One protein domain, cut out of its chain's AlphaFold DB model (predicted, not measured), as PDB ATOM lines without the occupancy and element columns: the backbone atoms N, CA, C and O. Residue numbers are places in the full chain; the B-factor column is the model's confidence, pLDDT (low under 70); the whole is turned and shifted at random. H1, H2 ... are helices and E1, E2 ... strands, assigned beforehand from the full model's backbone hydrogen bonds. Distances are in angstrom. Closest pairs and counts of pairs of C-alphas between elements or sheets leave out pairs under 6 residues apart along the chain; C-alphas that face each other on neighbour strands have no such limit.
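AT A GLANCE: This is residues 47 to 114 of the 115 residues of an uncharacterized protein of Araneus ventricosus (UniProt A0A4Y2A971). Four small antiparallel hairpins, E1-E2, E3-E4, E5-E6 and E7-E8, follow one another in a row, and the chain zigzags through them as a thin, flat slab. The tiny helix H1 caps the end of the row beside E1 and E2, and E7 and E8 make the other end. The printed part has 68 residues, with one named helix followed by eight named strands in four sheets of two strands each, and its class is mostly strand. The whole is compact, with a radius of gyration of the C-alphas of 12.2 A, and spans 37 by 27 by 11 A.

IN THESE COORDINATES: Find C-alpha 47 at (-41.425, -26.431, 36.411), where H1 begins; it runs through residues 47 to 50. Next come E1, residues 52 to 54, and E2, residues 61 to 63. Find C-alpha 66 at (-36.698, -14.762, 41.814), where E3 begins; it runs 13.0 A over residues 66 to 70. E4, residues 76 to 80, is 13.4 A long. E5, residues 88 to 92, is 11.9 A long, and E6, residues 95 to 99, is 12.5 A long. E7 holds residues 106 to 108, and E8, residues 111 to 113, ends at C-alpha 113 at (-36.005, 4.833, 47.916).

HOW THE PARTS SIT: Start at H1, where the C-alphas of Leu 47 and Glu 53 in E1 are the closest, 6.7 A apart. H1 is too short for any O i to N i+4 pair, but its one O i to N i+3 pair is within hydrogen-bond range. In the hairpin E1 and E2, at 144 degrees, look at N 53 and O 62, 2.7 A apart. The closest C-alphas of E2 and E4 are those of Cys 62 and Cys 78, 5.4 A. In the hairpin E3 and E4, at 149 degrees, N 67 and O 79 are 2.8 A apart. From E3 to E5 the closest C-alphas are those of Cys 69 and Cys 89, 5.8 A. In the hairpin E5 and E6, at 163 degrees, N 97 and O 90 are 2.9 A apart. The closest C-alphas of E5 and E7 are those of Cys 90 and Cys 107, 5.6 A. In the hairpin E7 and E8, at 133 degrees, N 106 and O 113 are 2.9 A apart. E1 and E5 are apart, and so are E3 and E7.

THE WHOLE: Look at Asp 49 and Trp 110, whose C-alphas are the two farthest apart, 37.9 A. The printed part has no cut, and no link is long. The mean pLDDT of the printed part is 74.6; residue 48, residue 72, residues 82 to 88, residues 93 to 95 and residues 101 to 105 are under 70.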
ATOM      1  N   LEU A  47     -42.105 -27.713  36.509       71.19
ATOM      2  CA  LEU A  47     -41.425 -26.431  36.411       71.19
ATOM      3  C   LEU A  47     -40.471 -26.174  37.582       71.19
ATOM      4  O   LEU A  47     -39.393 -25.624  37.375       71.19
ATOM      5  N   GLU A  48     -40.805 -26.676  38.767       69.25
ATOM      6  CA  GLU A  48     -39.970 -26.571  39.966       69.25
ATOM      7  C   GLU A  48     -38.630 -27.315  39.789       69.25
ATOM      8  O   GLU A  48     -37.595 -26.836  40.242       69.25
ATOM      9  N   ASP A  49     -38.624 -28.444  39.061       74.94
ATOM     10  CA  ASP A  49     -37.415 -29.229  38.734       74.94
ATOM     11  C   ASP A  49     -36.498 -28.487  37.748       74.94
ATOM     12  O   ASP A  49     -35.283 -28.663  37.738       74.94
ATOM     13  N   MET A  50     -37.075 -27.597  36.939       72.62
ATOM     14  CA  MET A  50     -36.329 -26.704  36.051       72.62
ATOM     15  C   MET A  50     -35.900 -25.406  36.744       72.62
ATOM     16  O   MET A  50     -35.349 -24.521  36.088       72.62
ATOM     17  N   GLY A  51     -36.147 -25.276  38.052       79.12
ATOM     18  CA  GLY A  51     -35.896 -24.044  38.786       79.12
ATOM     19  C   GLY A  51     -36.791 -22.907  38.306       79.12
ATOM     20  O   GLY A  51     -36.327 -21.775  38.205       79.12
ATOM     21  N   ILE A  52     -38.046 -23.204  37.964       82.44
ATOM     22  CA  ILE A  52     -39.083 -22.232  37.618       82.44
ATOM     23  C   ILE A  52     -40.162 -22.286  38.697       82.44
ATOM     24  O   ILE A  52     -40.780 -23.321  38.936       82.44
ATOM     25  N   GLU A  53     -40.407 -21.148  39.327       83.94
ATOM     26  CA  GLU A  53     -41.494 -20.933  40.263       83.94
ATOM     27  C   GLU A  53     -42.681 -20.283  39.550       83.94
ATOM     28  O   GLU A  53     -42.535 -19.384  38.716       83.94
ATOM     29  N   VAL A  54     -43.880 -20.775  39.846       83.50
ATOM     30  CA  VAL A  54     -45.113 -20.279  39.236       83.50
ATOM     31  C   VAL A  54     -45.742 -19.255  40.160       83.50
ATOM     32  O   VAL A  54     -46.000 -19.536  41.329       83.50
ATOM     33  N   CYS A  55     -46.010 -18.073  39.618       83.94
ATOM     34  CA  CYS A  55     -46.630 -17.003  40.373       83.94
ATOM     35  C   CYS A  55     -48.074 -17.353  40.777       83.94
ATOM     36  O   CYS A  55     -48.708 -18.218  40.165       83.94
ATOM     37  N   PRO A  56     -48.638 -16.679  41.796       81.44
ATOM     38  CA  PRO A  56     -49.973 -16.975  42.327       81.44
ATOM     39  C   PRO A  56     -51.098 -16.903  41.287       81.44
ATOM     40  O   PRO A  56     -52.123 -17.566  41.433       81.44
ATOM     41  N   ASP A  57     -50.905 -16.121  40.224       82.25
ATOM     42  CA  ASP A  57     -51.827 -15.991  39.097       82.25
ATOM     43  C   ASP A  57     -51.784 -17.163  38.109       82.25
ATOM     44  O   ASP A  57     -52.658 -17.263  37.253       82.25
ATOM     45  N   LYS A  58     -50.793 -18.056  38.217       80.81
ATOM     46  CA  LYS A  58     -50.587 -19.227  37.347       80.81
ATOM     47  C   LYS A  58     -50.354 -18.912  35.866       80.81
ATOM     48  O   LYS A  58     -50.262 -19.843  35.068       80.81
ATOM     49  N   LEU A  59     -50.255 -17.638  35.488       81.31
ATOM     50  CA  LEU A  59     -49.956 -17.204  34.122       81.31
ATOM     51  C   LEU A  59     -48.499 -16.751  34.001       81.31
ATOM     52  O   LEU A  59     -47.905 -16.901  32.935       81.31
ATOM     53  N   HIS A  60     -47.920 -16.219  35.081       84.62
ATOM     54  CA  HIS A  60     -46.538 -15.754  35.111       84.62
ATOM     55  C   HIS A  60     -45.611 -16.764  35.776       84.62
ATOM     56  O   HIS A  60     -45.960 -17.465  36.728       84.62
ATOM     57  N   LEU A  61     -44.405 -16.827  35.226       85.88
ATOM     58  CA  LEU A  61     -43.390 -17.798  35.581       85.88
ATOM     59  C   LEU A  61     -42.098 -17.057  35.869       85.88
ATOM     60  O   LEU A  61     -41.641 -16.267  35.040       85.88
ATOM     61  N   CYS A  62     -41.525 -17.321  37.032       84.38
ATOM     62  CA  CYS A  62     -40.276 -16.732  37.472       84.38
ATOM     63  C   CYS A  62     -39.221 -17.814  37.650       84.38
ATOM     64  O   CYS A  62     -39.557 -18.951  37.961       84.38
ATOM     65  N   PRO A  63     -37.932 -17.510  37.456       84.75
ATOM     66  CA  PRO A  63     -36.896 -18.426  37.911       84.75
ATOM     67  C   PRO A  63     -37.024 -18.583  39.433       84.75
ATOM     68  O   PRO A  63     -37.343 -17.619  40.114       84.75
ATOM     69  N   GLY A  64     -36.743 -19.760  39.987       80.69
ATOM     70  CA  GLY A  64     -36.823 -20.033  41.431       80.69
ATOM     71  C   GLY A  64     -35.823 -19.222  42.264       80.69
ATOM     72  O   GLY A  64     -35.902 -19.170  43.484       80.69
ATOM     73  N   THR A  65     -34.879 -18.543  41.610       78.69
ATOM     74  CA  THR A  65     -34.023 -17.516  42.220       78.69
ATOM     75  C   THR A  65     -34.680 -16.134  42.245       78.69
ATOM     76  O   THR A  65     -34.006 -15.160  42.558       78.69
ATOM     77  N   ALA A  66     -35.942 -16.002  41.844       81.25
ATOM     78  CA  ALA A  66     -36.698 -14.762  41.814       81.25
ATOM     79  C   ALA A  66     -38.064 -14.940  42.481       81.25
ATOM     80  O   ALA A  66     -38.690 -15.989  42.403       81.25
ATOM     81  N   GLU A  67     -38.532 -13.880  43.119       80.56
ATOM     82  CA  GLU A  67     -39.809 -13.820  43.811       80.56
ATOM     83  C   GLU A  67     -40.884 -13.199  42.911       80.56
ATOM     84  O   GLU A  67     -40.621 -12.265  42.149       80.56
ATOM     85  N   CYS A  68     -42.103 -13.728  42.976       83.81
ATOM     86  CA  CYS A  68     -43.237 -13.225  42.208       83.81
ATOM     87  C   CYS A  68     -43.870 -12.003  42.879       83.81
ATOM     88  O   CYS A  68     -44.338 -12.083  44.012       83.81
ATOM     89  N   CYS A  69     -43.979 -10.907  42.131       81.94
ATOM     90  CA  CYS A  69     -44.558  -9.649  42.584       81.94
ATOM     91  C   CYS A  69     -45.679  -9.159  41.667       81.94
ATOM     92  O   CYS A  69     -45.507  -9.088  40.450       81.94
ATOM     93  N   GLN A  70     -46.817  -8.777  42.246       79.81
ATOM     94  CA  GLN A  70     -47.889  -8.097  41.516       79.81
ATOM     95  C   GLN A  70     -47.522  -6.613  41.318       79.81
ATOM     96  O   GLN A  70     -46.845  -6.041  42.161       79.81
ATOM     97  N   LYS A  71     -47.923  -6.001  40.200       76.94
ATOM     98  CA  LYS A  71     -47.791  -4.565  39.874       76.94
ATOM     99  C   LYS A  71     -49.140  -3.862  40.005       76.94
ATOM    100  O   LYS A  71     -50.176  -4.523  40.013       76.94
ATOM    101  N   GLU A  72     -49.132  -2.530  39.987       69.31
ATOM    102  CA  GLU A  72     -50.348  -1.693  40.026       69.31
ATOM    103  C   GLU A  72     -51.322  -2.000  38.885       69.31
ATOM    104  O   GLU A  72     -52.532  -2.015  39.083       69.31
ATOM    105  N   ASP A  73     -50.797  -2.351  37.706       72.88
ATOM    106  CA  ASP A  73     -51.597  -2.764  36.545       72.88
ATOM    107  C   ASP A  73     -52.271  -4.146  36.717       72.88
ATOM    108  O   ASP A  73     -52.830  -4.688  35.763       72.88
ATOM    109  N   GLY A  74     -52.119  -4.798  37.877       75.81
ATOM    110  CA  GLY A  74     -52.537  -6.182  38.133       75.81
ATOM    111  C   GLY A  74     -51.642  -7.245  37.481       75.81
ATOM    112  O   GLY A  74     -51.857  -8.444  37.668       75.81
ATOM    113  N   LYS A  75     -50.621  -6.820  36.729       79.88
ATOM    114  CA  LYS A  75     -49.638  -7.687  36.062       79.88
ATOM    115  C   LYS A  75     -48.625  -8.230  37.059       79.88
ATOM    116  O   LYS A  75     -48.175  -7.493  37.925       79.88
ATOM    117  N   TRP A  76     -48.167  -9.461  36.871       81.50
ATOM    118  CA  TRP A  76     -47.099 -10.026  37.692       81.50
ATOM    119  C   TRP A  76     -45.719  -9.776  37.071       81.50
ATOM    120  O   TRP A  76     -45.573  -9.436  35.890       81.50
ATOM    121  N   GLY A  77     -44.687  -9.840  37.898       82.19
ATOM    122  CA  GLY A  77     -43.292  -9.666  37.524       82.19
ATOM    123  C   GLY A  77     -42.380 -10.440  38.467       82.19
ATOM    124  O   GLY A  77     -42.775 -10.780  39.578       82.19
ATOM    125  N   CYS A  78     -41.167 -10.713  38.003       82.50
ATOM    126  CA  CYS A  78     -40.176 -11.484  38.742       82.50
ATOM    127  C   CYS A  78     -39.127 -10.560  39.336       82.50
ATOM    128  O   CYS A  78     -38.538  -9.754  38.614       82.50
ATOM    129  N   CYS A  79     -38.870 -10.712  40.628       80.56
ATOM    130  CA  CYS A  79     -37.869  -9.952  41.343       80.56
ATOM    131  C   CYS A  79     -36.691 -10.855  41.722       80.56
ATOM    132  O   CYS A  79     -36.878 -11.759  42.533       80.56
ATOM    133  N   PRO A  80     -35.493 -10.688  41.135       78.44
ATOM    134  CA  PRO A  80     -34.354 -11.537  41.461       78.44
ATOM    135  C   PRO A  80     -34.020 -11.433  42.951       78.44
ATOM    136  O   PRO A  80     -33.939 -10.338  43.498       78.44
ATOM    137  N   LYS A  81     -33.820 -12.591  43.577       71.38
ATOM    138  CA  LYS A  81     -33.474 -12.789  44.983       71.38
ATOM    139  C   LYS A  81     -32.029 -13.270  45.049       71.38
ATOM    140  O   LYS A  81     -31.755 -14.449  45.269       71.38
ATOM    141  N   THR A  82     -31.088 -12.370  44.772       66.88
ATOM    142  CA  THR A  82     -29.657 -12.658  44.948       66.88
ATOM    143  C   THR A  82     -29.132 -11.961  46.197       66.88
ATOM    144  O   THR A  82     -29.767 -11.065  46.743       66.88
ATOM    145  N   VAL A  83     -27.947 -12.351  46.669       58.03
ATOM    146  CA  VAL A  83     -27.299 -11.695  47.822       58.03
ATOM    147  C   VAL A  83     -27.059 -10.195  47.565       58.03
ATOM    148  O   VAL A  83     -26.991  -9.421  48.514       58.03
ATOM    149  N   ALA A  84     -26.958  -9.783  46.295       56.03
ATOM    150  CA  ALA A  84     -26.799  -8.387  45.883       56.03
ATOM    151  C   ALA A  84     -28.138  -7.703  45.544       56.03
ATOM    152  O   ALA A  84     -28.321  -6.527  45.841       56.03
ATOM    153  N   THR A  85     -29.090  -8.445  44.971       56.59
ATOM    154  CA  THR A  85     -30.444  -7.977  44.650       56.59
ATOM    155  C   THR A  85     -31.443  -8.540  45.652       56.59
ATOM    156  O   THR A  85     -31.951  -9.649  45.501       56.59
ATOM    157  N   ILE A  86     -31.735  -7.765  46.691       61.88
ATOM    158  CA  ILE A  86     -32.880  -8.017  47.568       61.88
ATOM    159  C   ILE A  86     -33.977  -7.102  47.063       61.88
ATOM    160  O   ILE A  86     -34.016  -5.931  47.420       61.88
ATOM    161  N   GLY A  87     -34.808  -7.588  46.152       63.88
ATOM    162  CA  GLY A  87     -35.945  -6.793  45.745       63.88
ATOM    163  C   GLY A  87     -37.182  -7.137  46.560       63.88
ATOM    164  O   GLY A  87     -37.509  -8.309  46.740       63.88
ATOM    165  N   GLU A  88     -37.828  -6.108  47.096       69.50
ATOM    166  CA  GLU A  88     -39.009  -6.247  47.940       69.50
ATOM    167  C   GLU A  88     -40.272  -5.832  47.183       69.50
ATOM    168  O   GLU A  88     -40.297  -4.885  46.389       69.50
ATOM    169  N   CYS A  89     -41.335  -6.576  47.459       76.81
ATOM    170  CA  CYS A  89     -42.683  -6.331  46.981       76.81
ATOM    171  C   CYS A  89     -43.366  -5.308  47.903       76.81
ATOM    172  O   CYS A  89     -43.810  -5.658  49.000       76.81
ATOM    173  N   CYS A  90     -43.470  -4.044  47.488       76.44
ATOM    174  CA  CYS A  90     -44.056  -3.004  48.331       76.44
ATOM    175  C   CYS A  90     -45.536  -2.807  47.990       76.44
ATOM    176  O   CYS A  90     -45.864  -2.250  46.946       76.44
ATOM    177  N   ASN A  91     -46.428  -3.199  48.899       73.00
ATOM    178  CA  ASN A  91     -47.852  -2.858  48.844       73.00
ATOM    179  C   ASN A  91     -48.153  -1.822  49.934       73.00
ATOM    180  O   ASN A  91     -48.350  -2.186  51.092       73.00
ATOM    181  N   GLN A  92     -48.152  -0.532  49.591       70.06
ATOM    182  CA  GLN A  92     -48.432   0.551  50.541       70.06
ATOM    183  C   GLN A  92     -49.584   1.415  50.022       70.06
ATOM    184  O   GLN A  92     -49.535   1.924  48.909       70.06
ATOM    185  N   LEU A  93     -50.628   1.586  50.844       67.06
ATOM    186  CA  LEU A  93     -51.764   2.492  50.590       67.06
ATOM    187  C   LEU A  93     -52.471   2.308  49.225       67.06
ATOM    188  O   LEU A  93     -53.026   3.262  48.688       67.06
ATOM    189  N   GLY A  94     -52.478   1.089  48.676       68.56
ATOM    190  CA  GLY A  94     -53.107   0.783  47.382       68.56
ATOM    191  C   GLY A  94     -52.216   1.026  46.160       68.56
ATOM    192  O   GLY A  94     -52.666   0.781  45.044       68.56
ATOM    193  N   PHE A  95     -50.969   1.448  46.376       67.31
ATOM    194  CA  PHE A  95     -49.927   1.527  45.359       67.31
ATOM    195  C   PHE A  95     -48.981   0.334  45.502       67.31
ATOM    196  O   PHE A  95     -48.620  -0.070  46.617       67.31
ATOM    197  N   VAL A  96     -48.607  -0.247  44.367       71.88
ATOM    198  CA  VAL A  96     -47.802  -1.469  44.293       71.88
ATOM    199  C   VAL A  96     -46.497  -1.182  43.570       71.88
ATOM    200  O   VAL A  96     -46.441  -1.130  42.341       71.88
ATOM    201  N   TYR A  97     -45.424  -1.035  44.338       72.94
ATOM    202  CA  TYR A  97     -44.095  -0.773  43.801       72.94
ATOM    203  C   TYR A  97     -43.264  -2.052  43.781       72.94
ATOM    204  O   TYR A  97     -43.186  -2.788  44.766       72.94
ATOM    205  N   ILE A  98     -42.608  -2.286  42.645       74.38
ATOM    206  CA  ILE A  98     -41.609  -3.338  42.493       74.38
ATOM    207  C   ILE A  98     -40.232  -2.690  42.578       74.38
ATOM    208  O   ILE A  98     -39.823  -1.965  41.670       74.38
ATOM    209  N   CYS A  99     -39.511  -2.970  43.658       74.62
ATOM    210  CA  CYS A  99     -38.168  -2.453  43.877       74.62
ATOM    211  C   CYS A  99     -37.148  -3.562  43.620       74.62
ATOM    212  O   CYS A  99     -36.733  -4.225  44.556       74.62
ATOM    213  N   CYS A 100     -36.749  -3.789  42.364       71.25
ATOM    214  CA  CYS A 100     -35.754  -4.808  42.000       71.25
ATOM    215  C   CYS A 100     -34.545  -4.144  41.328       71.25
ATOM    216  O   CYS A 100     -34.550  -3.934  40.117       71.25
ATOM    217  N   THR A 101     -33.522  -3.771  42.098       64.00
ATOM    218  CA  THR A 101     -32.285  -3.176  41.558       64.00
ATOM    219  C   THR A 101     -31.057  -3.737  42.282       64.00
ATOM    220  O   THR A 101     -31.179  -4.223  43.406       64.00
ATOM    221  N   ASP A 102     -29.889  -3.690  41.631       59.34
ATOM    222  CA  ASP A 102     -28.598  -4.218  42.127       59.34
ATOM    223  C   ASP A 102     -28.084  -3.530  43.394       59.34
ATOM    224  O   ASP A 102     -27.233  -4.044  44.114       59.34
ATOM    225  N   LEU A 103     -28.608  -2.346  43.664       59.81
ATOM    226  CA  LEU A 103     -28.477  -1.649  44.923       59.81
ATOM    227  C   LEU A 103     -29.911  -1.651  45.486       59.81
ATOM    228  O   LEU A 103     -30.842  -1.342  44.751       59.81
ATOM    229  N   VAL A 104     -30.142  -2.014  46.740       59.81
ATOM    230  CA  VAL A 104     -31.506  -2.222  47.262       59.81
ATOM    231  C   VAL A 104     -32.104  -0.903  47.779       59.81
ATOM    232  O   VAL A 104     -31.769  -0.506  48.899       59.81
ATOM    233  N   PRO A 105     -32.983  -0.188  47.043       63.16
ATOM    234  CA  PRO A 105     -33.834   0.809  47.668       63.16
ATOM    235  C   PRO A 105     -34.867   0.085  48.538       63.16
ATOM    236  O   PRO A 105     -35.535  -0.844  48.086       63.16
ATOM    237  N   LYS A 106     -35.007   0.505  49.794       71.19
ATOM    238  CA  LYS A 106     -36.034  -0.034  50.691       71.19
ATOM    239  C   LYS A 106     -37.416   0.420  50.228       71.19
ATOM    240  O   LYS A 106     -37.568   1.505  49.656       71.19
ATOM    241  N   CYS A 107     -38.431  -0.383  50.542       75.88
ATOM    242  CA  CYS A 107     -39.817   0.040  50.412       75.88
ATOM    243  C   CYS A 107     -40.064   1.307  51.239       75.88
ATOM    244  O   CYS A 107     -39.930   1.299  52.465       75.88
ATOM    245  N   HIS A 108     -40.472   2.388  50.579       77.44
ATOM    246  CA  HIS A 108     -40.986   3.582  51.233       77.44
ATOM    247  C   HIS A 108     -42.437   3.839  50.820       77.44
ATOM    248  O   HIS A 108     -42.926   3.308  49.825       77.44
ATOM    249  N   TRP A 109     -43.151   4.653  51.599       78.12
ATOM    250  CA  TRP A 109     -44.579   4.919  51.377       78.12
ATOM    251  C   TRP A 109     -44.873   5.649  50.054       78.12
ATOM    252  O   TRP A 109     -45.996   5.565  49.567       78.12
ATOM    253  N   TRP A 110     -43.879   6.319  49.455       80.06
ATOM    254  CA  TRP A 110     -43.983   6.943  48.127       80.06
ATOM    255  C   TRP A 110     -43.331   6.131  46.991       80.06
ATOM    256  O   TRP A 110     -43.299   6.610  45.861       80.06
ATOM    257  N   GLY A 111     -42.750   4.957  47.272       76.06
ATOM    258  CA  GLY A 111     -42.068   4.124  46.274       76.06
ATOM    259  C   GLY A 111     -40.708   3.584  46.721       76.06
ATOM    260  O   GLY A 111     -40.405   3.506  47.910       76.06
ATOM    261  N   CYS A 112     -39.877   3.197  45.752       77.44
ATOM    262  CA  CYS A 112     -38.536   2.665  45.992       77.44
ATOM    263  C   CYS A 112     -37.558   3.798  46.321       77.44
ATOM    264  O   CYS A 112     -37.304   4.648  45.465       77.44
ATOM    265  N   TRP A 113     -36.989   3.817  47.531       75.56
ATOM    266  CA  TRP A 113     -36.005   4.833  47.916       75.56
ATOM    267  C   TRP A 113     -34.727   4.254  48.531       75.56
ATOM    268  O   TRP A 113     -34.749   3.304  49.309       75.56
ATOM    269  N   TRP A 114     -33.600   4.873  48.189       70.31
ATOM    270  CA  TRP A 114     -32.269   4.577  48.712       70.31
ATOM    271  C   TRP A 114     -32.156   5.096  50.151       70.31
ATOM    272  O   TRP A 114     -32.185   6.309  50.358       70.31
TER     273      TRP A 114